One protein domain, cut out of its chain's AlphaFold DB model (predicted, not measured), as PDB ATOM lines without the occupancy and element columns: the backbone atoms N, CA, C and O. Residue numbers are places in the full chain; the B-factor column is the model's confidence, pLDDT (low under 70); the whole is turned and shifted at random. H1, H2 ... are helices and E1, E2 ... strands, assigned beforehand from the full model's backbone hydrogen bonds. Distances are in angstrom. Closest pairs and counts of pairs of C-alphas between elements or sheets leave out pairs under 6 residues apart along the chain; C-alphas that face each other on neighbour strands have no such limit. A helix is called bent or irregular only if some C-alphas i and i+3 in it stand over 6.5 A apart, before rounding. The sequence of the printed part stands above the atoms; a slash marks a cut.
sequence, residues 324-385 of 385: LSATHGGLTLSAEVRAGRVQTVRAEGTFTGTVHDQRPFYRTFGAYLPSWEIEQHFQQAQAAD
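AT A GLANCE: This is residues 324 to 385 of the 385 residues of an uncharacterized protein of Deinococcus ficus (UniProt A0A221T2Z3). This domain is a small sheet of three antiparallel strands, E1, E2 and E3, with two helices, H1 and H2, over one of its faces and no named element over the other. H1 covers the E1 side and H2 the E3 side, both running roughly along the strands, while the turn between E2 and E3 makes one end of the longest axis. The printed part has 62 residues, with three named strands and then two named helices along it, E1, E2, E3, H1, H2, and its class is mixed, helices and strands. The sheet's order is E1, E2, E3. The whole is compact, with a radius of gyration of the C-alphas of 10.8 A, yet elongated in outline, its C-alphas spanning 33 by 20 by 18 A.

IN THESE COORDINATES: Find C-alpha 324 at (21.433, -37.682, 58.355); there E1 begins, and it takes in residues 324 to 328. E2 follows as residues 331 to 338, 23.0 A from first to last C-alpha. E3 is residues 341 to 349, 23.9 A from first to last C-alpha, and it bends by 50 degrees at Thr 344. Look next at C-alpha 355, at (29.843, -30.957, 40.346), where H1 begins; it holds residues 355 to 365 and is 15.7 A long. H1 is irregular, with C-alphas 357 and 360 standing 7.3 A apart. H2, residues 371 to 383, is 18.6 A long and ends at C-alpha 383, at (15.460, -28.953, 37.717).

HOW THE PARTS SIT: Start with the sheet, where E1, E2 and E3 form a meander, each strand the antiparallel neighbour of the one before. E1 and E2 are a hairpin, their directions at 170 degrees; check N 324 and O 335, 2.8 A apart and within hydrogen-bond range, and N 333 and O 326 at 2.9 A. E2 and E3 are the next hairpin, at 161 degrees; here N 346 and O 334 are within hydrogen-bond range at 2.7 A, and beyond the bend N 338 and O 341 at 2.9 A. E1 and E3 are the edge strands and E2 is the inner one. Go on to H1, which is on the sheet at a height of 9.5 A. It lies over E1, and only just not over E2, on which 2 of its C-alphas fall. It runs along the strands, at 18 degrees to E1 on the local plane, and the closest C-alphas of the two are those of Ala 326 and Phe 361, 6.3 A apart. H2 is on the same face, at a height of 9.8 A over the sheet. It lies over E3, and only just not over E2, on which 2 of its C-alphas fall. It only just runs along the strands, at 28 degrees to E3 on the local plane; the closest C-alphas of the two are those of Ala 347 and Ala 381, 6.7 A apart. The helices make two layers with the sheet, helices on one face of it. H1 and H2 touch, on the part of H2 with residues 371 to 374 alone, and their closest C-alphas are those of Tyr 362 and Ser 371, 7.2 A apart. They run opposite ways at a steep tilt of 58 degrees. In H2 every O i to N i+4 pair is within hydrogen-bond range; in H1, 4 of 7 are.

THE WHOLE: The two C-alphas farthest apart are those of Ala 339 and Asp 385, 33.5 A. The printed part has no cut, and it ends at Asp 385, the chain's last residue. The four links, E1 to E2, E2 to E3, E3 to H1 and H1 to H2, are tight. The mean pLDDT of the printed part is 75.2, and you will find values under 70 at residues 337 to 341, 355 to 358, 364, 367 to 368 and 384 to 385.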
ATOM      1  N   LEU A 324      20.240 -38.271  58.956       72.12
ATOM      2  CA  LEU A 324      21.433 -37.682  58.355       72.12
ATOM      3  C   LEU A 324      21.044 -36.347  57.730       72.12
ATOM      4  O   LEU A 324      20.021 -36.273  57.057       72.12
ATOM      5  N   SER A 325      21.865 -35.313  57.879       79.00
ATOM      6  CA  SER A 325      21.676 -34.058  57.150       79.00
ATOM      7  C   SER A 325      23.016 -33.456  56.744       79.00
ATOM      8  O   SER A 325      23.980 -33.520  57.508       79.00
ATOM      9  N   ALA A 326      23.088 -32.891  55.539       76.62
ATOM     10  CA  ALA A 326      24.222 -32.097  55.082       76.62
ATOM     11  C   ALA A 326      23.726 -30.908  54.254       76.62
ATOM     12  O   ALA A 326      22.895 -31.083  53.362       76.62
ATOM     13  N   THR A 327      24.284 -29.725  54.513       79.12
ATOM     14  CA  THR A 327      23.987 -28.496  53.768       79.12
ATOM     15  C   THR A 327      25.248 -27.978  53.100       79.12
ATOM     16  O   THR A 327      26.268 -27.773  53.761       79.12
ATOM     17  N   HIS A 328      25.188 -27.738  51.792       80.56
ATOM     18  CA  HIS A 328      26.280 -27.117  51.052       80.56
ATOM     19  C   HIS A 328      25.783 -26.490  49.746       80.56
ATOM     20  O   HIS A 328      24.917 -27.044  49.070       80.56
ATOM     21  N   GLY A 329      26.331 -25.326  49.384       79.88
ATOM     22  CA  GLY A 329      25.979 -24.630  48.142       79.88
ATOM     23  C   GLY A 329      24.489 -24.297  48.005       79.88
ATOM     24  O   GLY A 329      23.971 -24.380  46.902       79.88
ATOM     25  N   GLY A 330      23.792 -23.999  49.110       82.31
ATOM     26  CA  GLY A 330      22.357 -23.669  49.115       82.31
ATOM     27  C   GLY A 330      21.398 -24.868  49.135       82.31
ATOM     28  O   GLY A 330      20.216 -24.680  49.417       82.31
ATOM     29  N   LEU A 331      21.900 -26.090  48.925       81.81
ATOM     30  CA  LEU A 331      21.121 -27.326  49.008       81.81
ATOM     31  C   LEU A 331      21.334 -28.020  50.356       81.81
ATOM     32  O   LEU A 331      22.470 -28.196  50.800       81.81
ATOM     33  N   THR A 332      20.245 -28.477  50.967       86.19
ATOM     34  CA  THR A 332      20.253 -29.393  52.110       86.19
ATOM     35  C   THR A 332      19.701 -30.742  51.679       86.19
ATOM     36  O   THR A 332      18.576 -30.826  51.195       86.19
ATOM     37  N   LEU A 333      20.480 -31.806  51.872       82.75
ATOM     38  CA  LEU A 333      19.974 -33.173  51.797       82.75
ATOM     39  C   LEU A 333      19.753 -33.677  53.219       82.75
ATOM     40  O   LEU A 333      20.645 -33.562  54.057       82.75
ATOM     41  N   SER A 334      18.588 -34.255  53.487       84.62
ATOM     42  CA  SER A 334      18.274 -34.935  54.743       84.62
ATOM     43  C   SER A 334      17.792 -36.350  54.460       84.62
ATOM     44  O   SER A 334      16.990 -36.553  53.555       84.62
ATOM     45  N   ALA A 335      18.266 -37.341  55.209       80.44
ATOM     46  CA  ALA A 335      17.865 -38.727  55.031       80.44
ATOM     47  C   ALA A 335      17.495 -39.387  56.353       80.44
ATOM     48  O   ALA A 335      18.272 -39.369  57.303       80.44
ATOM     49  N   GLU A 336      16.344 -40.045  56.380       80.69
ATOM     50  CA  GLU A 336      15.952 -40.880  57.510       80.69
ATOM     51  C   GLU A 336      16.619 -42.252  57.370       80.69
ATOM     52  O   GLU A 336      16.394 -42.961  56.381       80.69
ATOM     53  N   VAL A 337      17.426 -42.658  58.356       69.44
ATOM     54  CA  VAL A 337      18.099 -43.964  58.351       69.44
ATOM     55  C   VAL A 337      17.483 -44.886  59.395       69.44
ATOM     56  O   VAL A 337      17.563 -44.653  60.602       69.44
ATOM     57  N   ARG A 338      16.921 -46.009  58.937       66.06
ATOM     58  CA  ARG A 338      16.392 -47.069  59.807       66.06
ATOM     59  C   ARG A 338      17.096 -48.387  59.537       66.06
ATOM     60  O   ARG A 338      17.214 -48.813  58.391       66.06
ATOM     61  N   ALA A 339      17.554 -49.041  60.605       62.94
ATOM     62  CA  ALA A 339      18.240 -50.335  60.548       62.94
ATOM     63  C   ALA A 339      19.432 -50.361  59.564       62.94
ATOM     64  O   ALA A 339      19.684 -51.362  58.894       62.94
ATOM     65  N   GLY A 340      20.162 -49.243  59.469       55.06
ATOM     66  CA  GLY A 340      21.302 -49.090  58.559       55.06
ATOM     67  C   GLY A 340      20.927 -48.946  57.080       55.06
ATOM     68  O   GLY A 340      21.784 -49.141  56.225       55.06
ATOM     69  N   ARG A 341      19.665 -48.633  56.764       62.44
ATOM     70  CA  ARG A 341      19.200 -48.342  55.404       62.44
ATOM     71  C   ARG A 341      18.529 -46.980  55.352       62.44
ATOM     72  O   ARG A 341      17.709 -46.673  56.221       62.44
ATOM     73  N   VAL A 342      18.839 -46.205  54.316       74.06
ATOM     74  CA  VAL A 342      18.096 -44.980  54.003       74.06
ATOM     75  C   VAL A 342      16.667 -45.358  53.646       74.06
ATOM     76  O   VAL A 342      16.445 -46.242  52.822       74.06
ATOM     77  N   GLN A 343      15.706 -44.737  54.320       82.06
ATOM     78  CA  GLN A 343      14.281 -44.932  54.064       82.06
ATOM     79  C   GLN A 343      13.751 -43.861  53.119       82.06
ATOM     80  O   GLN A 343      13.036 -44.165  52.170       82.06
ATOM     81  N   THR A 344      14.115 -42.609  53.381       83.25
ATOM     82  CA  THR A 344      13.707 -41.461  52.576       83.25
ATOM     83  C   THR A 344      14.829 -40.446  52.543       83.25
ATOM     84  O   THR A 344      15.399 -40.161  53.594       83.25
ATOM     85  N   VAL A 345      15.088 -39.870  51.371       84.12
ATOM     86  CA  VAL A 345      15.936 -38.688  51.191       84.12
ATOM     87  C   VAL A 345      15.033 -37.519  50.819       84.12
ATOM     88  O   VAL A 345      14.135 -37.658  49.988       84.12
ATOM     89  N   ARG A 346      15.249 -36.372  51.450       87.44
ATOM     90  CA  ARG A 346      14.603 -35.100  51.142       87.44
ATOM     91  C   ARG A 346      15.676 -34.111  50.728       87.44
ATOM     92  O   ARG A 346      16.725 -34.042  51.364       87.44
ATOM     93  N   ALA A 347      15.401 -33.377  49.662       86.50
ATOM     94  CA  ALA A 347      16.236 -32.294  49.180       86.50
ATOM     95  C   ALA A 347      15.471 -30.983  49.379       86.50
ATOM     96  O   ALA A 347      14.335 -30.865  48.923       86.50
ATOM     97  N   GLU A 348      16.075 -30.029  50.077       86.88
ATOM     98  CA  GLU A 348      15.499 -28.713  50.349       86.88
ATOM     99  C   GLU A 348      16.484 -27.617  49.930       86.88
ATOM    100  O   GLU A 348      17.658 -27.647  50.304       86.88
ATOM    101  N   GLY A 349      15.999 -26.633  49.171       84.06
ATOM    102  CA  GLY A 349      16.803 -25.534  48.634       84.06
ATOM    103  C   GLY A 349      17.334 -25.786  47.220       84.06
ATOM    104  O   GLY A 349      17.043 -26.806  46.598       84.06
ATOM    105  N   THR A 350      18.119 -24.831  46.733       80.31
ATOM    106  CA  THR A 350      18.672 -24.806  45.373       80.31
ATOM    107  C   THR A 350      20.183 -24.982  45.442       80.31
ATOM    108  O   THR A 350      20.854 -24.298  46.215       80.31
ATOM    109  N   PHE A 351      20.742 -25.868  44.614       81.12
ATOM    110  CA  PHE A 351      22.190 -26.045  44.542       81.12
ATOM    111  C   PHE A 351      22.841 -25.062  43.562       81.12
ATOM    112  O   PHE A 351      22.658 -25.177  42.353       81.12
ATOM    113  N   THR A 352      23.668 -24.148  44.068       77.25
ATOM    114  CA  THR A 352      24.349 -23.112  43.267       77.25
ATOM    115  C   THR A 352      25.827 -23.424  42.979       77.25
ATOM    116  O   THR A 352      26.571 -22.532  42.575       77.25
ATOM    117  N   GLY A 353      26.284 -24.656  43.239       72.12
ATOM    118  CA  GLY A 353      27.681 -25.089  43.082       72.12
ATOM    119  C   GLY A 353      27.970 -25.880  41.799       72.12
ATOM    120  O   GLY A 353      27.076 -26.246  41.037       72.12
ATOM    121  N   THR A 354      29.246 -26.180  41.563       73.88
ATOM    122  CA  THR A 354      29.713 -27.092  40.506       73.88
ATOM    123  C   THR A 354      29.637 -28.560  40.950       73.88
ATOM    124  O   THR A 354      29.485 -28.867  42.130       73.88
ATOM    125  N   VAL A 355      29.806 -29.511  40.022       59.12
ATOM    126  CA  VAL A 355      29.843 -30.957  40.346       59.12
ATOM    127  C   VAL A 355      30.938 -31.294  41.374       59.12
ATOM    128  O   VAL A 355      30.758 -32.170  42.219       59.12
ATOM    129  N   HIS A 356      32.056 -30.563  41.375       57.81
ATOM    130  CA  HIS A 356      33.140 -30.758  42.346       57.81
ATOM    131  C   HIS A 356      32.778 -30.326  43.777       57.81
ATOM    132  O   HIS A 356      33.453 -30.748  44.727       57.81
ATOM    133  N   ASP A 357      31.701 -29.554  43.940       69.81
ATOM    134  CA  ASP A 357      31.203 -29.055  45.225       69.81
ATOM    135  C   ASP A 357      30.262 -30.063  45.911       69.81
ATOM    136  O   ASP A 357      29.814 -29.862  47.032       69.81
ATOM    137  N   GLN A 358      30.017 -31.224  45.299       69.31
ATOM    138  CA  GLN A 358      29.193 -32.294  45.877       69.31
ATOM    139  C   GLN A 358      29.928 -33.129  46.951       69.31
ATOM    140  O   GLN A 358      29.320 -33.946  47.648       69.31
ATOM    141  N   ARG A 359      31.245 -32.938  47.124       70.56
ATOM    142  CA  ARG A 359      32.107 -33.701  48.059       70.56
ATOM    143  C   ARG A 359      31.576 -33.799  49.504       70.56
ATOM    144  O   ARG A 359      31.677 -34.889  50.075       70.56
ATOM    145  N   PRO A 360      30.995 -32.746  50.112       71.06
ATOM    146  CA  PRO A 360      30.424 -32.829  51.461       71.06
ATOM    147  C   PRO A 360      29.266 -33.833  51.576       71.06
ATOM    148  O   PRO A 360      29.120 -34.511  52.596       71.06
ATOM    149  N   PHE A 361      28.483 -33.999  50.510       73.25
ATOM    150  CA  PHE A 361      27.365 -34.936  50.479       73.25
ATOM    151  C   PHE A 361      27.846 -36.374  50.308       73.25
ATOM    152  O   PHE A 361      27.380 -37.248  51.031       73.25
ATOM    153  N   TYR A 362      28.857 -36.630  49.471       75.81
ATOM    154  CA  TYR A 362      29.470 -37.963  49.386       75.81
ATOM    155  C   TYR A 362      30.115 -38.401  50.706       75.81
ATOM    156  O   TYR A 362      30.020 -39.569  51.072       75.81
ATOM    157  N   ARG A 363      30.713 -37.476  51.467       70.44
ATOM    158  CA  ARG A 363      31.235 -37.780  52.813       70.44
ATOM    159  C   ARG A 363      30.128 -38.176  53.794       70.44
ATOM    160  O   ARG A 363      30.332 -39.057  54.626       70.44
ATOM    161  N   THR A 364      28.961 -37.544  53.689       67.62
ATOM    162  CA  THR A 364      27.850 -37.755  54.629       67.62
ATOM    163  C   THR A 364      26.994 -38.966  54.253       67.62
ATOM    164  O   THR A 364      26.707 -39.807  55.105       67.62
ATOM    165  N   PHE A 365      26.638 -39.092  52.972       71.00
ATOM    166  CA  PHE A 365      25.685 -40.072  52.448       71.00
ATOM    167  C   PHE A 365      26.338 -41.241  51.702       71.00
ATOM    168  O   PHE A 365      25.686 -42.265  51.529       71.00
ATOM    169  N   GLY A 366      27.610 -41.152  51.295       71.06
ATOM    170  CA  GLY A 366      28.255 -42.148  50.422       71.06
ATOM    171  C   GLY A 366      28.451 -43.538  51.038       71.06
ATOM    172  O   GLY A 366      28.719 -44.495  50.320       71.06
ATOM    173  N   ALA A 367      28.287 -43.675  52.357       66.50
ATOM    174  CA  ALA A 367      28.232 -44.978  53.023       66.50
ATOM    175  C   ALA A 367      26.847 -45.654  52.926       66.50
ATOM    176  O   ALA A 367      26.725 -46.840  53.225       66.50
ATOM    177  N   TYR A 368      25.814 -44.903  52.540       67.00
ATOM    178  CA  TYR A 368      24.413 -45.318  52.599       67.00
ATOM    179  C   TYR A 368      23.710 -45.293  51.246       67.00
ATOM    180  O   TYR A 368      22.793 -46.083  51.030       67.00
ATOM    181  N   LEU A 369      24.133 -44.392  50.362       73.62
ATOM    182  CA  LEU A 369      23.593 -44.215  49.024       73.62
ATOM    183  C   LEU A 369      24.706 -44.427  47.994       73.62
ATOM    184  O   LEU A 369      25.823 -43.936  48.191       73.62
ATOM    185  N   PRO A 370      24.429 -45.132  46.886       74.75
ATOM    186  CA  PRO A 370      25.340 -45.158  45.756       74.75
ATOM    187  C   PRO A 370      25.469 -43.751  45.152       74.75
ATOM    188  O   PRO A 370      24.544 -42.940  45.219       74.75
ATOM    189  N   SER A 371      26.615 -43.457  44.533       75.00
ATOM    190  CA  SER A 371      26.914 -42.106  44.037       75.00
ATOM    191  C   SER A 371      25.871 -41.575  43.050       75.00
ATOM    192  O   SER A 371      25.512 -40.407  43.125       75.00
ATOM    193  N   TRP A 372      25.315 -42.441  42.197       82.56
ATOM    194  CA  TRP A 372      24.288 -42.062  41.222       82.56
ATOM    195  C   TRP A 372      22.975 -41.586  41.869       82.56
ATOM    196  O   TRP A 372      22.289 -40.745  41.299       82.56
ATOM    197  N   GLU A 373      22.614 -42.094  43.052       81.81
ATOM    198  CA  GLU A 373      21.380 -41.697  43.751       81.81
ATOM    199  C   GLU A 373      21.551 -40.311  44.385       81.81
ATOM    200  O   GLU A 373      20.651 -39.475  44.337       81.81
ATOM    201  N   ILE A 374      22.762 -40.013  44.873       78.00
ATOM    202  CA  ILE A 374      23.152 -38.667  45.306       78.00
ATOM    203  C   ILE A 374      23.087 -37.701  44.110       78.00
ATOM    204  O   ILE A 374      22.446 -36.656  44.210       78.00
ATOM    205  N   GLU A 375      23.669 -38.068  42.962       83.06
ATOM    206  CA  GLU A 375      23.619 -37.276  41.720       83.06
ATOM    207  C   GLU A 375      22.185 -37.032  41.227       83.06
ATOM    208  O   GLU A 375      21.866 -35.926  40.790       83.06
ATOM    209  N   GLN A 376      21.297 -38.023  41.337       86.31
ATOM    210  CA  GLN A 376      19.891 -37.884  40.957       86.31
ATOM    211  C   GLN A 376      19.180 -36.813  41.795       86.31
ATOM    212  O   GLN A 376      18.434 -36.002  41.244       86.31
ATOM    213  N   HIS A 377      19.422 -36.765  43.108       80.75
ATOM    214  CA  HIS A 377      18.842 -35.732  43.968       80.75
ATOM    215  C   HIS A 377      19.375 -34.332  43.648       80.75
ATOM    216  O   HIS A 377      18.618 -33.365  43.708       80.75
ATOM    217  N   PHE A 378      20.635 -34.217  43.220       77.19
ATOM    218  CA  PHE A 378      21.163 -32.958  42.692       77.19
ATOM    219  C   PHE A 378      20.473 -32.529  41.402       77.19
ATOM    220  O   PHE A 378      20.072 -31.375  41.288       77.19
ATOM    221  N   GLN A 379      20.309 -33.445  40.446       82.62
ATOM    222  CA  GLN A 379      19.629 -33.148  39.182       82.62
ATOM    223  C   GLN A 379      18.168 -32.745  39.411       82.62
ATOM    224  O   GLN A 379      17.672 -31.838  38.749       82.62
ATOM    225  N   GLN A 380      17.488 -33.368  40.379       80.94
ATOM    226  CA  GLN A 380      16.133 -32.987  40.783       80.94
ATOM    227  C   GLN A 380      16.086 -31.598  41.423       80.94
ATOM    228  O   GLN A 380      15.208 -30.813  41.081       80.94
ATOM    229  N   ALA A 381      17.034 -31.277  42.308       73.12
ATOM    230  CA  ALA A 381      17.119 -29.957  42.930       73.12
ATOM    231  C   ALA A 381      17.466 -28.852  41.918       73.12
ATOM    232  O   ALA A 381      16.955 -27.747  42.032       73.12
ATOM    233  N   GLN A 382      18.289 -29.152  40.907       71.81
ATOM    234  CA  GLN A 382      18.608 -28.223  39.816       71.81
ATOM    235  C   GLN A 382      17.455 -28.028  38.827       71.81
ATOM    236  O   GLN A 382      17.366 -26.974  38.218       71.81
ATOM    237  N   ALA A 383      16.602 -29.037  38.629       74.19
ATOM    238  CA  ALA A 383      15.460 -28.953  37.717       74.19
ATOM    239  C   ALA A 383      14.214 -28.297  38.344       74.19
ATOM    240  O   ALA A 383      13.261 -28.000  37.627       74.19
ATOM    241  N   ALA A 384      14.185 -28.156  39.674       62.94
ATOM    242  CA  ALA A 384      13.106 -27.497  40.411       62.94
ATOM    243  C   ALA A 384      13.289 -25.969  40.521       62.94
ATOM    244  O   ALA A 384      12.349 -25.282  40.926       62.94
ATOM    245  N   ASP A 385      14.475 -25.479  40.163       51.38
ATOM    246  CA  ASP A 385      14.860 -24.070  40.033       51.38
ATOM    247  C   ASP A 385      14.731 -23.631  38.563       51.38
ATOM    248  O   ASP A 385      14.333 -22.466  38.317       51.38
TER     249      ASP A 385